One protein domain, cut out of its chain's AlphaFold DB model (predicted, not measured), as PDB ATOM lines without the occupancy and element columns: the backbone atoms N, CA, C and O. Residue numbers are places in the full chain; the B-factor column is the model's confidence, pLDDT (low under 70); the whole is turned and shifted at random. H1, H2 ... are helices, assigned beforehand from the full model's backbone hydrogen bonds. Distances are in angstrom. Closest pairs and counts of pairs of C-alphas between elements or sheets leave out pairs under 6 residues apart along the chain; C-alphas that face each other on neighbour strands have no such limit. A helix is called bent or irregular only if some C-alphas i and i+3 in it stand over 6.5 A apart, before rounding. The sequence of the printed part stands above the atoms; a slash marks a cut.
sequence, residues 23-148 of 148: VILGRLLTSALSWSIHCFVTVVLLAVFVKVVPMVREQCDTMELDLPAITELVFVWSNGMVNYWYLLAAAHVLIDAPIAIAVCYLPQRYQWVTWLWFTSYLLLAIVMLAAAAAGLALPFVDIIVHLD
ATOM      1  N   VAL A  23     128.108  98.778  91.768       84.94
ATOM      2  CA  VAL A  23     127.137  98.520  90.693       84.94
ATOM      3  C   VAL A  23     125.879  97.874  91.264       84.94
ATOM      4  O   VAL A  23     124.774  98.256  90.884       84.94
ATOM      5  N   ILE A  24     126.031  96.933  92.201       84.88
ATOM      6  CA  ILE A  24     124.892  96.308  92.889       84.88
ATOM      7  C   ILE A  24     124.121  97.366  93.678       84.88
ATOM      8  O   ILE A  24     122.902  97.451  93.551       84.88
ATOM      9  N   LEU A  25     124.825  98.203  94.445       89.12
ATOM     10  CA  LEU A  25     124.204  99.253  95.250       89.12
ATOM     11  C   LEU A  25     123.436 100.260  94.381       89.12
ATOM     12  O   LEU A  25     122.298 100.598  94.699       89.12
ATOM     13  N   GLY A  26     124.022 100.686  93.257       88.12
ATOM     14  CA  GLY A  26     123.353 101.571  92.303       88.12
ATOM     15  C   GLY A  26     122.077 100.956  91.724       88.12
ATOM     16  O   GLY A  26     121.038 101.612  91.687       88.12
ATOM     17  N   ARG A  27     122.123  99.670  91.345       88.06
ATOM     18  CA  ARG A  27     120.952  98.936  90.835       88.06
ATOM     19  C   ARG A  27     119.857  98.788  91.889       88.06
ATOM     20  O   ARG A  27     118.680  98.974  91.580       88.06
ATOM     21  N   LEU A  28     120.245  98.504  93.129       89.12
ATOM     22  CA  LEU A  28     119.313  98.365  94.242       89.12
ATOM     23  C   LEU A  28     118.612  99.690  94.552       89.12
ATOM     24  O   LEU A  28     117.400  99.695  94.739       89.12
ATOM     25  N   LEU A  29     119.331 100.816  94.503       92.06
ATOM     26  CA  LEU A  29     118.737 102.144  94.668       92.06
ATOM     27  C   LEU A  29     117.727 102.462  93.557       92.06
ATOM     28  O   LEU A  29     116.619 102.904  93.852       92.06
ATOM     29  N   THR A  30     118.073 102.210  92.289       89.12
ATOM     30  CA  THR A  30     117.138 102.435  91.172       89.12
ATOM     31  C   THR A  30     115.898 101.556  91.276       89.12
ATOM     32  O   THR A  30     114.790 102.017  91.009       89.12
ATOM     33  N   SER A  31     116.070 100.310  91.717       90.62
ATOM     34  CA  SER A  31     114.959  99.381  91.891       90.62
ATOM     35  C   SER A  31     114.054  99.794  93.054       90.62
ATOM     36  O   SER A  31     112.836  99.852  92.899       90.62
ATOM     37  N   ALA A  32     114.641 100.193  94.187       91.69
ATOM     38  CA  ALA A  32     113.905 100.700  95.341       91.69
ATOM     39  C   ALA A  32     113.118 101.978  95.016       91.69
ATOM     40  O   ALA A  32     111.970 102.117  95.440       91.69
ATOM     41  N   LEU A  33     113.698 102.897  94.233       92.69
ATOM     42  CA  LEU A  33     113.001 104.098  93.766       92.69
ATOM     43  C   LEU A  33     111.804 103.733  92.882       92.69
ATOM     44  O   LEU A  33     110.708 104.247  93.088       92.69
ATOM     45  N   SER A  34     112.000 102.816  91.934       91.69
ATOM     46  CA  SER A  34     110.939 102.368  91.032       91.69
ATOM     47  C   SER A  34     109.791 101.684  91.784       91.69
ATOM     48  O   SER A  34     108.623 102.017  91.588       91.69
ATOM     49  N   TRP A  35     110.113 100.810  92.741       93.94
ATOM     50  CA  TRP A  35     109.124 100.186  93.621       93.94
ATOM     51  C   TRP A  35     108.404 101.205  94.522       93.94
ATOM     52  O   TRP A  35     107.197 101.115  94.743       93.94
ATOM     53  N   SER A  36     109.107 102.240  94.993       95.31
ATOM     54  CA  SER A  36     108.485 103.330  95.761       95.31
ATOM     55  C   SER A  36     107.466 104.108  94.921       95.31
ATOM     56  O   SER A  36     106.400 104.466  95.423       95.31
ATOM     57  N   ILE A  37     107.752 104.325  93.631       95.94
ATOM     58  CA  ILE A  37     106.812 104.939  92.683       95.94
ATOM     59  C   ILE A  37     105.579 104.048  92.497       95.94
ATOM     60  O   ILE A  37     104.456 104.548  92.547       95.94
ATOM     61  N   HIS A  38     105.763 102.738  92.341       95.50
ATOM     62  CA  HIS A  38     104.659 101.778  92.276       95.50
ATOM     63  C   HIS A  38     103.760 101.850  93.514       95.50
ATOM     64  O   HIS A  38     102.540 101.983  93.388       95.50
ATOM     65  N   CYS A  39     104.354 101.848  94.707       96.31
ATOM     66  CA  CYS A  39     103.621 101.997  95.962       96.31
ATOM     67  C   CYS A  39     102.832 103.313  95.993       96.31
ATOM     68  O   CYS A  39     101.633 103.306  96.269       96.31
ATOM     69  N   PHE A  40     103.473 104.432  95.647       97.44
ATOM     70  CA  PHE A  40     102.831 105.746  95.611       97.44
ATOM     71  C   PHE A  40     101.630 105.780  94.655       97.44
ATOM     72  O   PHE A  40     100.534 106.179  95.045       97.44
ATOM     73  N   VAL A  41     101.804 105.296  93.426       96.75
ATOM     74  CA  VAL A  41     100.736 105.237  92.415       96.75
ATOM     75  C   VAL A  41      99.579 104.355  92.877       96.75
ATOM     76  O   VAL A  41      98.418 104.699  92.675       96.75
ATOM     77  N   THR A  42      99.877 103.255  93.566       96.44
ATOM     78  CA  THR A  42      98.856 102.381  94.161       96.44
ATOM     79  C   THR A  42      98.046 103.107  95.217       96.44
ATOM     80  O   THR A  42      96.824 103.019  95.212       96.44
ATOM     81  N   VAL A  43      98.703 103.857  96.104       97.12
ATOM     82  CA  VAL A  43      98.016 104.652  97.130       97.12
ATOM     83  C   VAL A  43      97.096 105.687  96.484       97.12
ATOM     84  O   VAL A  43      95.956 105.831  96.921       97.12
ATOM     85  N   VAL A  44      97.540 106.358  95.417       97.50
ATOM     86  CA  VAL A  44      96.703 107.306  94.661       97.50
ATOM     87  C   VAL A  44      95.497 106.604  94.033       97.50
ATOM     88  O   VAL A  44      94.370 107.072  94.193       97.50
ATOM     89  N   LEU A  45      95.698 105.458  93.373       96.94
ATOM     90  CA  LEU A  45      94.602 104.667  92.807       96.94
ATOM     91  C   LEU A  45      93.604 104.231  93.880       96.94
ATOM     92  O   LEU A  45      92.400 104.359  93.677       96.94
ATOM     93  N   LEU A  46      94.086 103.765  95.031       97.06
ATOM     94  CA  LEU A  46      93.227 103.389  96.149       97.06
ATOM     95  C   LEU A  46      92.462 104.597  96.690       97.06
ATOM     96  O   LEU A  46      91.264 104.489  96.917       97.06
ATOM     97  N   ALA A  47      93.095 105.760  96.840       97.81
ATOM     98  CA  ALA A  47      92.393 106.970  97.259       97.81
ATOM     99  C   ALA A  47      91.246 107.318  96.293       97.81
ATOM    100  O   ALA A  47      90.125 107.580  96.732       97.81
ATOM    101  N   VAL A  48      91.479 107.241  94.982       98.06
ATOM    102  CA  VAL A  48      90.438 107.507  93.978       98.06
ATOM    103  C   VAL A  48      89.341 106.440  94.018       98.06
ATOM    104  O   VAL A  48      88.176 106.767  94.224       98.06
ATOM    105  N   PHE A  49      89.684 105.162  93.878       98.00
ATOM    106  CA  PHE A  49      88.697 104.091  93.704       98.00
ATOM    107  C   PHE A  49      88.041 103.607  95.002       98.00
ATOM    108  O   PHE A  49      86.957 103.037  94.935       98.00
ATOM    109  N   VAL A  50      88.644 103.824  96.173       97.75
ATOM    110  CA  VAL A  50      88.078 103.413  97.477       97.75
ATOM    111  C   VAL A  50      87.383 104.571  98.193       97.75
ATOM    112  O   VAL A  50      86.538 104.326  99.052       97.75
ATOM    113  N   LYS A  51      87.712 105.831  97.870       97.19
ATOM    114  CA  LYS A  51      87.095 107.006  98.515       97.19
ATOM    115  C   LYS A  51      86.324 107.889  97.548       97.19
ATOM    116  O   LYS A  51      85.138 108.105  97.764       97.19
ATOM    117  N   VAL A  52      86.972 108.387  96.497       97.69
ATOM    118  CA  VAL A  52      86.356 109.386  95.604       97.69
ATOM    119  C   VAL A  52      85.221 108.779  94.781       97.69
ATOM    120  O   VAL A  52      84.122 109.320  94.775       97.69
ATOM    121  N   VAL A  53      85.456 107.643  94.121       97.88
ATOM    122  CA  VAL A  53      84.450 107.007  93.255       97.88
ATOM    123  C   VAL A  53      83.188 106.597  94.034       97.88
ATOM    124  O   VAL A  53      82.102 106.956  93.582       97.88
ATOM    125  N   PRO A  54      83.268 105.927  95.206       97.88
ATOM    126  CA  PRO A  54      82.073 105.611  95.993       97.88
ATOM    127  C   PRO A  54      81.297 106.848  96.451       97.88
ATOM    128  O   PRO A  54      80.072 106.830  96.441       97.88
ATOM    129  N   MET A  55      81.998 107.929  96.809       97.06
ATOM    130  CA  MET A  55      81.363 109.190  97.204       97.06
ATOM    131  C   MET A  55      80.571 109.810  96.045       97.06
ATOM    132  O   MET A  55      79.452 110.269  96.245       97.06
ATOM    133  N   VAL A  56      81.122 109.805  94.827       95.81
ATOM    134  CA  VAL A  56      80.398 110.297  93.642       95.81
ATOM    135  C   VAL A  56      79.213 109.396  93.313       95.81
ATOM    136  O   VAL A  56      78.144 109.899  92.990       95.81
ATOM    137  N   ARG A  57      79.363 108.073  93.447       96.50
ATOM    138  CA  ARG A  57      78.249 107.138  93.267       96.50
ATOM    139  C   ARG A  57      77.079 107.457  94.197       96.50
ATOM    140  O   ARG A  57      75.956 107.538  93.726       96.50
ATOM    141  N   GLU A  58      77.344 107.686  95.481       95.94
ATOM    142  CA  GLU A  58      76.306 108.055  96.455       95.94
ATOM    143  C   GLU A  58      75.571 109.348  96.056       95.94
ATOM    144  O   GLU A  58      74.351 109.447  96.195       95.94
ATOM    145  N   GLN A  59      76.295 110.326  95.502       93.75
ATOM    146  CA  GLN A  59      75.697 111.558  94.978       93.75
ATOM    147  C   GLN A  59      74.817 111.295  93.755       93.75
ATOM    148  O   GLN A  59      73.704 111.814  93.700       93.75
ATOM    149  N   CYS A  60      75.282 110.483  92.802       93.50
ATOM    150  CA  CYS A  60      74.492 110.114  91.629       93.50
ATOM    151  C   CYS A  60      73.224 109.342  92.014       93.50
ATOM    152  O   CYS A  60      72.156 109.652  91.495       93.50
ATOM    153  N   ASP A  61      73.331 108.400  92.958       94.06
ATOM    154  CA  ASP A  61      72.200 107.617  93.465       94.06
ATOM    155  C   ASP A  61      71.174 108.529  94.170       94.06
ATOM    156  O   ASP A  61      69.971 108.374  93.983       94.06
ATOM    157  N   THR A  62      71.634 109.532  94.930       94.25
ATOM    158  CA  THR A  62      70.760 110.520  95.601       94.25
ATOM    159  C   THR A  62      70.038 111.437  94.610       94.25
ATOM    160  O   THR A  62      68.938 111.909  94.888       94.25
ATOM    161  N   MET A  63      70.668 111.721  93.472       91.25
ATOM    162  CA  MET A  63      70.111 112.559  92.409       91.25
ATOM    163  C   MET A  63      69.281 111.761  91.391       91.25
ATOM    164  O   MET A  63      68.762 112.368  90.460       91.25
ATOM    165  N   GLU A  64      69.163 110.437  91.560       91.44
ATOM    166  CA  GLU A  64      68.464 109.525  90.641       91.44
ATOM    167  C   GLU A  64      68.923 109.688  89.177       91.44
ATOM    168  O   GLU A  64      68.118 109.674  88.248       91.44
ATOM    169  N   LEU A  65      70.233 109.876  88.964       88.56
ATOM    170  CA  LEU A  65      70.792 110.091  87.626       88.56
ATOM    171  C   LEU A  65      70.876 108.788  86.834       88.56
ATOM    172  O   LEU A  65      71.399 107.786  87.325       88.56
ATOM    173  N   ASP A  66      70.491 108.850  85.561       89.56
ATOM    174  CA  ASP A  66      70.802 107.796  84.602       89.56
ATOM    175  C   ASP A  66      72.310 107.786  84.313       89.56
ATOM    176  O   ASP A  66      72.910 108.784  83.902       89.56
ATOM    177  N   LEU A  67      72.953 106.644  84.554       91.75
ATOM    178  CA  LEU A  67      74.404 106.525  84.472       91.75
ATOM    179  C   LEU A  67      74.857 106.081  83.074       91.75
ATOM    180  O   LEU A  67      74.415 105.048  82.569       91.75
ATOM    181  N   PRO A  68      75.825 106.781  82.456       92.94
ATOM    182  CA  PRO A  68      76.493 106.283  81.263       92.94
ATOM    183  C   PRO A  68      77.231 104.967  81.540       92.94
ATOM    184  O   PRO A  68      77.840 104.789  82.596       92.94
ATOM    185  N   ALA A  69      77.299 104.082  80.542       94.50
ATOM    186  CA  ALA A  69      77.934 102.764  80.680       94.50
ATOM    187  C   ALA A  69      79.392 102.818  81.190       94.50
ATOM    188  O   ALA A  69      79.845 101.940  81.926       94.50
ATOM    189  N   ILE A  70      80.149 103.857  80.821       95.00
ATOM    190  CA  ILE A  70      81.524 104.041  81.308       95.00
ATOM    191  C   ILE A  70      81.571 104.400  82.801       95.00
ATOM    192  O   ILE A  70      82.482 103.966  83.504       95.00
ATOM    193  N   THR A  71      80.585 105.142  83.307       95.69
ATOM    194  CA  THR A  71      80.450 105.470  84.730       95.69
ATOM    195  C   THR A  71      80.123 104.217  85.536       95.69
ATOM    196  O   THR A  71      80.781 103.948  86.542       95.69
ATOM    197  N   GLU A  72      79.192 103.391  85.051       96.31
ATOM    198  CA  GLU A  72      78.876 102.100  85.673       96.31
ATOM    199  C   GLU A  72      80.105 101.186  85.744       96.31
ATOM    200  O   GLU A  72      80.387 100.595  86.790       96.31
ATOM    201  N   LEU A  73      80.893 101.114  84.665       96.88
ATOM    202  CA  LEU A  73      82.132 100.336  84.640       96.88
ATOM    203  C   LEU A  73      83.127 100.809  85.713       96.88
ATOM    204  O   LEU A  73      83.703  99.987  86.432       96.88
ATOM    205  N   VAL A  74      83.295 102.125  85.869       97.56
ATOM    206  CA  VAL A  74      84.143 102.719  86.914       97.56
ATOM    207  C   VAL A  74      83.627 102.368  88.314       97.56
ATOM    208  O   VAL A  74      84.429 102.052  89.197       97.56
ATOM    209  N   PHE A  75      82.308 102.346  88.525       97.75
ATOM    210  CA  PHE A  75      81.703 101.933  89.796       97.75
ATOM    211  C   PHE A  75      81.910 100.446  90.089       97.75
ATOM    212  O   PHE A  75      82.189 100.082  91.234       97.75
ATOM    213  N   VAL A  76      81.854  99.581  89.072       97.50
ATOM    214  CA  VAL A  76      82.172  98.151  89.213       97.50
ATOM    215  C   VAL A  76      83.633  97.959  89.616       97.50
ATOM    216  O   VAL A  76      83.918  97.231  90.571       97.50
ATOM    217  N   TRP A  77      84.568  98.639  88.948       97.38
ATOM    218  CA  TRP A  77      85.987  98.590  89.313       97.38
ATOM    219  C   TRP A  77      86.238  99.111  90.725       97.38
ATOM    220  O   TRP A  77      86.976  98.487  91.488       97.38
ATOM    221  N   SER A  78      85.586 100.213  91.100       97.94
ATOM    222  CA  SER A  78      85.637 100.760  92.456       97.94
ATOM    223  C   SER A  78      85.137  99.764  93.493       97.94
ATOM    224  O   SER A  78      85.833  99.523  94.476       97.94
ATOM    225  N   ASN A  79      84.005  99.099  93.253       97.69
ATOM    226  CA  ASN A  79      83.496  98.075  94.161       97.69
ATOM    227  C   ASN A  79      84.486  96.907  94.315       97.69
ATOM    228  O   ASN A  79      84.714  96.421  95.423       97.69
ATOM    229  N   GLY A  80      85.132  96.482  93.225       96.62
ATOM    230  CA  GLY A  80      86.227  95.512  93.292       96.62
ATOM    231  C   GLY A  80      87.377  96.003  94.178       96.62
ATOM    232  O   GLY A  80      87.809  95.296  95.086       96.62
ATOM    233  N   MET A  81      87.832  97.240  93.974       96.44
ATOM    234  CA  MET A  81      88.920  97.841  94.750       96.44
ATOM    235  C   MET A  81      88.575  97.983  96.236       96.44
ATOM    236  O   MET A  81      89.397  97.636  97.077       96.44
ATOM    237  N   VAL A  82      87.364  98.417  96.589       97.62
ATOM    238  CA  VAL A  82      86.918  98.529  97.991       97.62
ATOM    239  C   VAL A  82      86.976  97.174  98.698       97.62
ATOM    240  O   VAL A  82      87.451  97.092  99.830       97.62
ATOM    241  N   ASN A  83      86.542  96.106  98.028       97.69
ATOM    242  CA  ASN A  83      86.476  94.774  98.632       97.69
ATOM    243  C   ASN A  83      87.822  94.040  98.650       97.69
ATOM    244  O   ASN A  83      88.021  93.172  99.494       97.69
ATOM    245  N   TYR A  84      88.742  94.375  97.740       96.62
ATOM    246  CA  TYR A  84      89.968  93.602  97.514       96.62
ATOM    247  C   TYR A  84      91.264  94.430  97.551       96.62
ATOM    248  O   TYR A  84      92.314  93.926  97.157       96.62
ATOM    249  N   TRP A  85      91.253  95.670  98.055       96.19
ATOM    250  CA  TRP A  85      92.456  96.523  98.098       96.19
ATOM    251  C   TRP A  85      93.642  95.875  98.830       96.19
ATOM    252  O   TRP A  85      94.795  96.086  98.456       96.19
ATOM    253  N   TYR A  86      93.382  95.055  99.854       94.38
ATOM    254  CA  TYR A  86      94.432  94.358 100.601       94.38
ATOM    255  C   TYR A  86      95.185  93.341  99.733       94.38
ATOM    256  O   TYR A  86      96.361  93.084  99.987       94.38
ATOM    257  N   LEU A  87      94.554  92.799  98.680       96.06
ATOM    258  CA  LEU A  87      95.227  91.929  97.713       96.06
ATOM    259  C   LEU A  87      96.254  92.704  96.888       96.06
ATOM    260  O   LEU A  87      97.308  92.155  96.588       96.06
ATOM    261  N   LEU A  88      96.001  93.980  96.575       93.31
ATOM    262  CA  LEU A  88      96.997  94.832  95.918       93.31
ATOM    263  C   LEU A  88      98.190  95.094  96.835       93.31
ATOM    264  O   LEU A  88      99.332  94.970  96.402       93.31
ATOM    265  N   ALA A  89      97.942  95.401  98.111       93.19
ATOM    266  CA  ALA A  89      99.016  95.566  99.089       93.19
ATOM    267  C   ALA A  89      99.844  94.277  99.240       93.19
ATOM    268  O   ALA A  89     101.075  94.318  99.215       93.19
ATOM    269  N   ALA A  90      99.179  93.120  99.323       95.88
ATOM    270  CA  ALA A  90      99.845  91.824  99.359       95.88
ATOM    271  C   ALA A  90     100.643  91.553  98.072       95.88
ATOM    272  O   ALA A  90     101.779  91.101  98.155       95.88
ATOM    273  N   ALA A  91     100.103  91.878  96.893       94.06
ATOM    274  CA  ALA A  91     100.803  91.723  95.618       94.06
ATOM    275  C   ALA A  91     102.074  92.587  95.544       94.06
ATOM    276  O   ALA A  91     103.108  92.110  95.077       94.06
ATOM    277  N   HIS A  92     102.049  93.814  96.076       94.12
ATOM    278  CA  HIS A  92     103.240  94.673  96.140       94.12
ATOM    279  C   HIS A  92     104.371  94.063  96.963       94.12
ATOM    280  O   HIS A  92     105.535  94.142  96.577       94.12
ATOM    281  N   VAL A  93     104.039  93.428  98.086       94.81
ATOM    282  CA  VAL A  93     105.040  92.842  98.986       94.81
ATOM    283  C   VAL A  93     105.487  91.459  98.517       94.81
ATOM    284  O   VAL A  93     106.671  91.145  98.580       94.81
ATOM    285  N   LEU A  94     104.557  90.620  98.061       96.50
ATOM    286  CA  LEU A  94     104.821  89.213  97.750       96.50
ATOM    287  C   LEU A  94     105.290  88.982  96.313       96.50
ATOM    288  O   LEU A  94     105.892  87.949  96.040       96.50
ATOM    289  N   ILE A  95     105.001  89.910  95.398       93.94
ATOM    290  CA  ILE A  95     105.310  89.765  93.972       93.94
ATOM    291  C   ILE A  95     106.222  90.903  93.520       93.94
ATOM    292  O   ILE A  95     107.338  90.644  93.072       93.94
ATOM    293  N   ASP A  96     105.792  92.155  93.682       93.62
ATOM    294  CA  ASP A  96     106.515  93.294  93.103       93.62
ATOM    295  C   ASP A  96     107.875  93.528  93.779       93.62
ATOM    296  O   ASP A  96     108.890  93.667  93.098       93.62
ATOM    297  N   ALA A  97     107.944  93.474  95.114       92.19
ATOM    298  CA  ALA A  97     109.202  93.633  95.843       92.19
ATOM    299  C   ALA A  97     110.236  92.528  95.513       92.19
ATOM    300  O   ALA A  97     111.382  92.870  95.201       92.19
ATOM    301  N   PRO A  98     109.892  91.222  95.491       93.06
ATOM    302  CA  PRO A  98     110.806  90.184  95.019       93.06
ATOM    303  C   PRO A  98     111.265  90.375  93.574       93.06
ATOM    304  O   PRO A  98     112.445  90.171  93.298       93.06
ATOM    305  N   ILE A  99     110.380  90.801  92.664       91.31
ATOM    306  CA  ILE A  99     110.756  91.112  91.275       91.31
ATOM    307  C   ILE A  99     111.754  92.273  91.252       91.31
ATOM    308  O   ILE A  99     112.810  92.156  90.629       91.31
ATOM    309  N   ALA A 100     111.481  93.354  91.984       89.69
ATOM    310  CA  ALA A 100     112.371  94.504  92.104       89.69
ATOM    311  C   ALA A 100     113.763  94.095  92.631       89.69
ATOM    312  O   ALA A 100     114.795  94.531  92.106       89.69
ATOM    313  N   ILE A 101     113.830  93.200  93.619       90.62
ATOM    314  CA  ILE A 101     115.099  92.675  94.143       90.62
ATOM    315  C   ILE A 101     115.788  91.776  93.105       90.62
ATOM    316  O   ILE A 101     116.966  91.976  92.811       90.62
ATOM    317  N   ALA A 102     115.070  90.819  92.512       89.44
ATOM    318  CA  ALA A 102     115.610  89.856  91.548       89.44
ATOM    319  C   ALA A 102     116.216  90.546  90.317       89.44
ATOM    320  O   ALA A 102     117.283  90.161  89.833       89.44
ATOM    321  N   VAL A 103     115.584  91.625  89.860       86.31
ATOM    322  CA  VAL A 103     116.058  92.474  88.766       86.31
ATOM    323  C   VAL A 103     117.465  93.033  89.009       86.31
ATOM    324  O   VAL A 103     118.229  93.198  88.056       86.31
ATOM    325  N   CYS A 104     117.859  93.281  90.261       84.81
ATOM    326  CA  CYS A 104     119.198  93.791  90.575       84.81
ATOM    327  C   CYS A 104     120.304  92.800  90.174       84.81
ATOM    328  O   CYS A 104     121.418  93.210  89.826       84.81
ATOM    329  N   TYR A 105     119.973  91.506  90.165       85.88
ATOM    330  CA  TYR A 105     120.865  90.402  89.824       85.88
ATOM    331  C   TYR A 105     120.781  89.988  88.348       85.88
ATOM    332  O   TYR A 105     121.579  89.166  87.898       85.88
ATOM    333  N   LEU A 106     119.856  90.562  87.568       85.50
ATOM    334  CA  LEU A 106     119.684  90.197  86.166       85.50
ATOM    335  C   LEU A 106     120.880  90.674  85.307       85.50
ATOM    336  O   LEU A 106     121.354  91.815  85.447       85.50
ATOM    337  N   PRO A 107     121.367  89.833  84.371       85.62
ATOM    338  CA  PRO A 107     122.321  90.250  83.351       85.62
ATOM    339  C   PRO A 107     121.784  91.419  82.521       85.62
ATOM    340  O   PRO A 107     120.591  91.493  82.230       85.62
ATOM    341  N   GLN A 108     122.679  92.301  82.069       82.00
ATOM    342  CA  GLN A 108     122.310  93.534  81.362       82.00
ATOM    343  C   GLN A 108     121.428  93.290  80.124       82.00
ATOM    344  O   GLN A 108     120.506  94.058  79.865       82.00
ATOM    345  N   ARG A 109     121.629  92.163  79.425       85.50
ATOM    346  CA  ARG A 109     120.828  91.759  78.256       85.50
ATOM    347  C   ARG A 109     119.327  91.576  78.531       85.50
ATOM    348  O   ARG A 109     118.538  91.650  77.599       85.50
ATOM    349  N   TYR A 110     118.928  91.346  79.783       86.81
ATOM    350  CA  TYR A 110     117.525  91.143  80.167       86.81
ATOM    351  C   TYR A 110     116.907  92.352  80.879       86.81
ATOM    352  O   TYR A 110     115.751  92.295  81.285       86.81
ATOM    353  N   GLN A 111     117.634  93.468  81.008       82.12
ATOM    354  CA  GLN A 111     117.128  94.653  81.709       82.12
ATOM    355  C   GLN A 111     115.903  95.283  81.036       82.12
ATOM    356  O   GLN A 111     115.132  95.957  81.703       82.12
ATOM    357  N   TRP A 112     115.666  95.052  79.743       86.75
ATOM    358  CA  TRP A 112     114.459  95.546  79.069       86.75
ATOM    359  C   TRP A 112     113.164  94.985  79.685       86.75
ATOM    360  O   TRP A 112     112.155  95.683  79.702       86.75
ATOM    361  N   VAL A 113     113.196  93.768  80.246       85.94
ATOM    362  CA  VAL A 113     112.033  93.148  80.911       85.94
ATOM    363  C   VAL A 113     111.637  93.954  82.143       85.94
ATOM    364  O   VAL A 113     110.460  94.187  82.395       85.94
ATOM    365  N   THR A 114     112.633  94.442  82.879       83.50
ATOM    366  CA  THR A 114     112.453  95.335  84.022       83.50
ATOM    367  C   THR A 114     111.763  96.631  83.619       83.50
ATOM    368  O   THR A 114     110.814  97.056  84.270       83.50
ATOM    369  N   TRP A 115     112.223  97.250  82.529       86.12
ATOM    370  CA  TRP A 115     111.611  98.470  82.007       86.12
ATOM    371  C   TRP A 115     110.165  98.231  81.590       86.12
ATOM    372  O   TRP A 115     109.296  99.028  81.937       86.12
ATOM    373  N   LEU A 116     109.891  97.123  80.899       91.00
ATOM    374  CA  LEU A 116     108.537  96.758  80.492       91.00
ATOM    375  C   LEU A 116     107.620  96.565  81.708       91.00
ATOM    376  O   LEU A 116     106.523  97.112  81.733       91.00
ATOM    377  N   TRP A 117     108.089  95.853  82.736       87.56
ATOM    378  CA  TRP A 117     107.337  95.649  83.974       87.56
ATOM    379  C   TRP A 117     106.988  96.982  84.649       87.56
ATOM    380  O   TRP A 117     105.809  97.282  84.832       87.56
ATOM    381  N   PHE A 118     107.990  97.827  84.918       88.50
ATOM    382  CA  PHE A 118     107.780  99.115  85.590       88.50
ATOM    383  C   PHE A 118     106.896 100.080  84.781       88.50
ATOM    384  O   PHE A 118     106.013 100.742  85.323       88.50
ATOM    385  N   THR A 119     107.091 100.151  83.463       93.00
ATOM    386  CA  THR A 119     106.304 101.055  82.605       93.00
ATOM    387  C   THR A 119     104.871 100.577  82.405       93.00
ATOM    388  O   THR A 119     103.958 101.403  82.390       93.00
ATOM    389  N   SER A 120     104.642  99.264  82.301       95.06
ATOM    390  CA  SER A 120     103.297  98.705  82.127       95.06
ATOM    391  C   SER A 120     102.382  98.986  83.323       95.06
ATOM    392  O   SER A 120     101.212  99.315  83.125       95.06
ATOM    393  N   TYR A 121     102.916  98.951  84.550       94.06
ATOM    394  CA  TYR A 121     102.167  99.283  85.762       94.06
ATOM    395  C   TYR A 121     101.699 100.743  85.766       94.06
ATOM    396  O   TYR A 121     100.524 101.033  85.998       94.06
ATOM    397  N   LEU A 122     102.608 101.671  85.446       95.44
ATOM    398  CA  LEU A 122     102.293 103.096  85.337       95.44
ATOM    399  C   LEU A 122     101.279 103.375  84.232       95.44
ATOM    400  O   LEU A 122     100.343 104.145  84.437       95.44
ATOM    401  N   LEU A 123     101.441 102.732  83.075       97.06
ATOM    402  CA  LEU A 123     100.511 102.874  81.963       97.06
ATOM    403  C   LEU A 123      99.105 102.412  82.362       97.06
ATOM    404  O   LEU A 123      98.138 103.133  82.119       97.06
ATOM    405  N   LEU A 124      98.992 101.257  83.024       95.94
ATOM    406  CA  LEU A 124      97.718 100.760  83.535       95.94
ATOM    407  C   LEU A 124      97.093 101.747  84.529       95.94
ATOM    408  O   LEU A 124      95.907 102.054  84.419       95.94
ATOM    409  N   ALA A 125      97.879 102.286  85.461       95.94
ATOM    410  CA  ALA A 125      97.393 103.269  86.425       95.94
ATOM    411  C   ALA A 125      96.873 104.550  85.754       95.94
ATOM    412  O   ALA A 125      95.816 105.054  86.132       95.94
ATOM    413  N   ILE A 126      97.576 105.051  84.735       97.31
ATOM    414  CA  ILE A 126      97.150 106.221  83.954       97.31
ATOM    415  C   ILE A 126      95.832 105.933  83.234       97.31
ATOM    416  O   ILE A 126      94.921 106.755  83.294       97.31
ATOM    417  N   VAL A 127      95.700 104.768  82.593       97.75
ATOM    418  CA  VAL A 127      94.460 104.366  81.912       97.75
ATOM    419  C   VAL A 127      93.298 104.276  82.901       97.75
ATOM    420  O   VAL A 127      92.229 104.820  82.636       97.75
ATOM    421  N   MET A 128      93.514 103.660  84.065       96.94
ATOM    422  CA  MET A 128      92.512 103.565  85.131       96.94
ATOM    423  C   MET A 128      92.081 104.947  85.640       96.94
ATOM    424  O   MET A 128      90.888 105.192  85.811       96.94
ATOM    425  N   LEU A 129      93.029 105.865  85.856       97.19
ATOM    426  CA  LEU A 129      92.734 107.236  86.284       97.19
ATOM    427  C   LEU A 129      92.006 108.038  85.205       97.19
ATOM    428  O   LEU A 129      91.067 108.757  85.527       97.19
ATOM    429  N   ALA A 130      92.402 107.908  83.939       96.94
ATOM    430  CA  ALA A 130      91.734 108.576  82.825       96.94
ATOM    431  C   ALA A 130      90.292 108.076  82.662       96.94
ATOM    432  O   ALA A 130      89.376 108.881  82.499       96.94
ATOM    433  N   ALA A 131      90.078 106.761  82.775       96.56
ATOM    434  CA  ALA A 131      88.747 106.171  82.754       96.56
ATOM    435  C   ALA A 131      87.900 106.638  83.946       96.56
ATOM    436  O   ALA A 131      86.743 106.997  83.750       96.56
ATOM    437  N   ALA A 132      88.475 106.710  85.154       96.75
ATOM    438  CA  ALA A 132      87.791 107.274  86.316       96.75
ATOM    439  C   ALA A 132      87.432 108.747  86.100       96.75
ATOM    440  O   ALA A 132      86.290 109.129  86.310       96.75
ATOM    441  N   ALA A 133      88.367 109.575  85.633       95.94
ATOM    442  CA  ALA A 133      88.114 110.990  85.378       95.94
ATOM    443  C   ALA A 133      86.989 111.189  84.349       95.94
ATOM    444  O   ALA A 133      86.073 111.971  84.592       95.94
ATOM    445  N   ALA A 134      87.018 110.447  83.238       94.75
ATOM    446  CA  ALA A 134      85.966 110.494  82.227       94.75
ATOM    447  C   ALA A 134      84.621 109.993  82.780       94.75
ATOM    448  O   ALA A 134      83.613 110.685  82.667       94.75
ATOM    449  N   GLY A 135      84.606 108.823  83.426       94.56
ATOM    450  CA  GLY A 135      83.393 108.221  83.975       94.56
ATOM    451  C   GLY A 135      82.749 109.058  85.080       94.56
ATOM    452  O   GLY A 135      81.529 109.136  85.142       94.56
ATOM    453  N   LEU A 136      83.541 109.726  85.920       94.94
ATOM    454  CA  LEU A 136      83.023 110.593  86.980       94.94
ATOM    455  C   LEU A 136      82.556 111.958  86.464       94.94
ATOM    456  O   LEU A 136      81.700 112.563  87.096       94.94
ATOM    457  N   ALA A 137      83.095 112.458  85.347       94.25
ATOM    458  CA  ALA A 137      82.708 113.761  84.802       94.25
ATOM    459  C   ALA A 137      81.381 113.719  84.025       94.25
ATOM    460  O   ALA A 137      80.621 114.685  84.068       94.25
ATOM    461  N   LEU A 138      81.094 112.618  83.321       92.12
ATOM    462  CA  LEU A 138      79.950 112.534  82.405       92.12
ATOM    463  C   LEU A 138      78.575 112.777  83.051       92.12
ATOM    464  O   LEU A 138      77.823 113.555  82.466       92.12
ATOM    465  N   PRO A 139      78.241 112.214  84.232       88.88
ATOM    466  CA  PRO A 139      76.939 112.464  84.856       88.88
ATOM    467  C   PRO A 139      76.680 113.952  85.120       88.88
ATOM    468  O   PRO A 139      75.559 114.424  84.987       88.88
ATOM    469  N   PHE A 140      77.723 114.722  85.446       87.94
ATOM    470  CA  PHE A 140      77.584 116.152  85.732       87.94
ATOM    471  C   PHE A 140      77.503 117.010  84.472       87.94
ATOM    472  O   PHE A 140      76.838 118.042  84.482       87.94
ATOM    473  N   VAL A 141      78.167 116.600  83.386       88.19
ATOM    474  CA  VAL A 141      78.033 117.284  82.092       88.19
ATOM    475  C   VAL A 141      76.592 117.200  81.605       88.19
ATOM    476  O   VAL A 141      76.060 118.204  81.138       88.19
ATOM    477  N   ASP A 142      75.954 116.039  81.765       80.06
ATOM    478  CA  ASP A 142      74.567 115.841  81.348       80.06
ATOM    479  C   ASP A 142      73.605 116.768  82.102       80.06
ATOM    480  O   ASP A 142      72.785 117.444  81.484       80.06
ATOM    481  N   ILE A 143      73.792 116.908  83.419       81.88
ATOM    482  CA  ILE A 143      73.031 117.852  84.248       81.88
ATOM    483  C   ILE A 143      73.223 119.294  83.769       81.88
ATOM    484  O   ILE A 143      72.250 120.023  83.617       81.88
ATOM    485  N   ILE A 144      74.468 119.726  83.539       85.38
ATOM    486  CA  ILE A 144      74.762 121.117  83.157       85.38
ATOM    487  C   ILE A 144      74.125 121.462  81.808       85.38
ATOM    488  O   ILE A 144      73.594 122.554  81.658       85.38
ATOM    489  N   VAL A 145      74.163 120.542  80.841       83.81
ATOM    490  CA  VAL A 145      73.628 120.780  79.491       83.81
ATOM    491  C   VAL A 145      72.096 120.801  79.465       83.81
ATOM    492  O   VAL A 145      71.528 121.518  78.649       83.81
ATOM    493  N   HIS A 146      71.423 120.046  80.338       75.25
ATOM    494  CA  HIS A 146      69.954 119.955  80.369       75.25
ATOM    495  C   HIS A 146      69.275 120.938  81.338       75.25
ATOM    496  O   HIS A 146      68.048 120.938  81.445       75.25
ATOM    497  N   LEU A 147      70.048 121.756  82.061       69.69
ATOM    498  CA  LEU A 147      69.532 122.812  82.942       69.69
ATOM    499  C   LEU A 147      69.365 124.181  82.248       69.69
ATOM    500  O   LEU A 147      68.827 125.091  82.882       69.69
ATOM    501  N   ASP A 148      69.788 124.312  80.985       53.03
ATOM    502  CA  ASP A 148      69.535 125.470  80.105       53.03
ATOM    503  C   ASP A 148      68.289 125.253  79.221       53.03
ATOM    504  O   ASP A 148      67.538 126.235  79.002       53.03
TER     505      ASP A 148
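Overview. This is residues 23 to 148 of the 148 residues of an uncharacterized protein of Blastopirellula marina (UniProt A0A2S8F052). Three long helices make a slender rod: H1 runs nearly straight along it, H3 runs lengthwise beside H1, and H2 is sharply bent, its first arm H2a crossing H1 and H3 and its second arm H2b folding back along H1a. H1a, H2b and H3 form an up and down bundle, each running against the one before it in the chain, with H2b and H3 only loosely together. The printed part has 126 residues, with three named helices in the order H1, H2, H3 and no named strand; the class is all helix. The whole is loose, with a radius of gyration of the C-alphas of 18.8 A, and spans 64 by 26 by 19 A.

Arrangement. The longest helix by residues, H1, residues 23 to 62, 40 residues, was assigned as one helix by its hydrogen bonds but is bent, with C-alphas 50 and 53 6.6 A apart; its arms H1a, residues 23 to 50, and H1b, residues 53 to 62, stand at a shallow tilt of 8 degrees. H2, residues 69 to 104, also assigned as one helix by its hydrogen bonds, is bent where C-alphas 83 and 86 are 8.2 A apart; its arms H2a, residues 69 to 83, and H2b, residues 86 to 104, are about perpendicular at 84 degrees. H2b touches H1a at a shallow tilt of 18 degrees, opposite ways, the closest C-alphas being those of Arg 27 and Cys 104 at 5.4 A. H2a touches H1a with residues 77 to 82 alone, at a steep tilt of 66 degrees; the closest C-alphas, of Phe 49 and Ser 78, are 4.7 A apart. H3, residues 108 to 146, touches H1a at a shallow tilt of 19 degrees, the same way, closest at the C-alphas of Ser 34 and Phe 118, 7.1 A. H2a touches H3 at a steep tilt of 58 degrees, the closest C-alphas, of Thr 71 and Gly 135, being 4.1 A apart. H2b and H3 are close but not clearly touching, with the closest C-alphas, of Val 103 and Thr 114, at 6.6 A. H1b and H2b are apart. Every O i to N i+4 pair is within hydrogen-bond range in H1a, H1b and H2a, against 11 of 15 in H2b and 29 of 35 in H3.

Along the chain. H1a begins at C-alpha 23, (127.137, 98.520, 90.693), and is 39.9 A long; H1b is 14.3 A. H2a is 21.4 A and H2b 26.7 A. H2b is irregular, C-alphas 94 and 97 being 6.51 A apart. H3 is 58.7 A long and ends at C-alpha 146, (69.954, 119.955, 80.369); it is irregular, C-alphas 109 and 112 being 7.5 A apart, and has a kink of 29 degrees near residue 140.

Size, cuts and confidence. The C-alphas farthest apart, of Val 23 and Asp 148, are 64.5 A apart. The printed part has no cut; the link from H1 to H2 is short, that from H2 to H3 tight. Mean pLDDT of the printed part is 92.3, with residues 147 to 148 under 70.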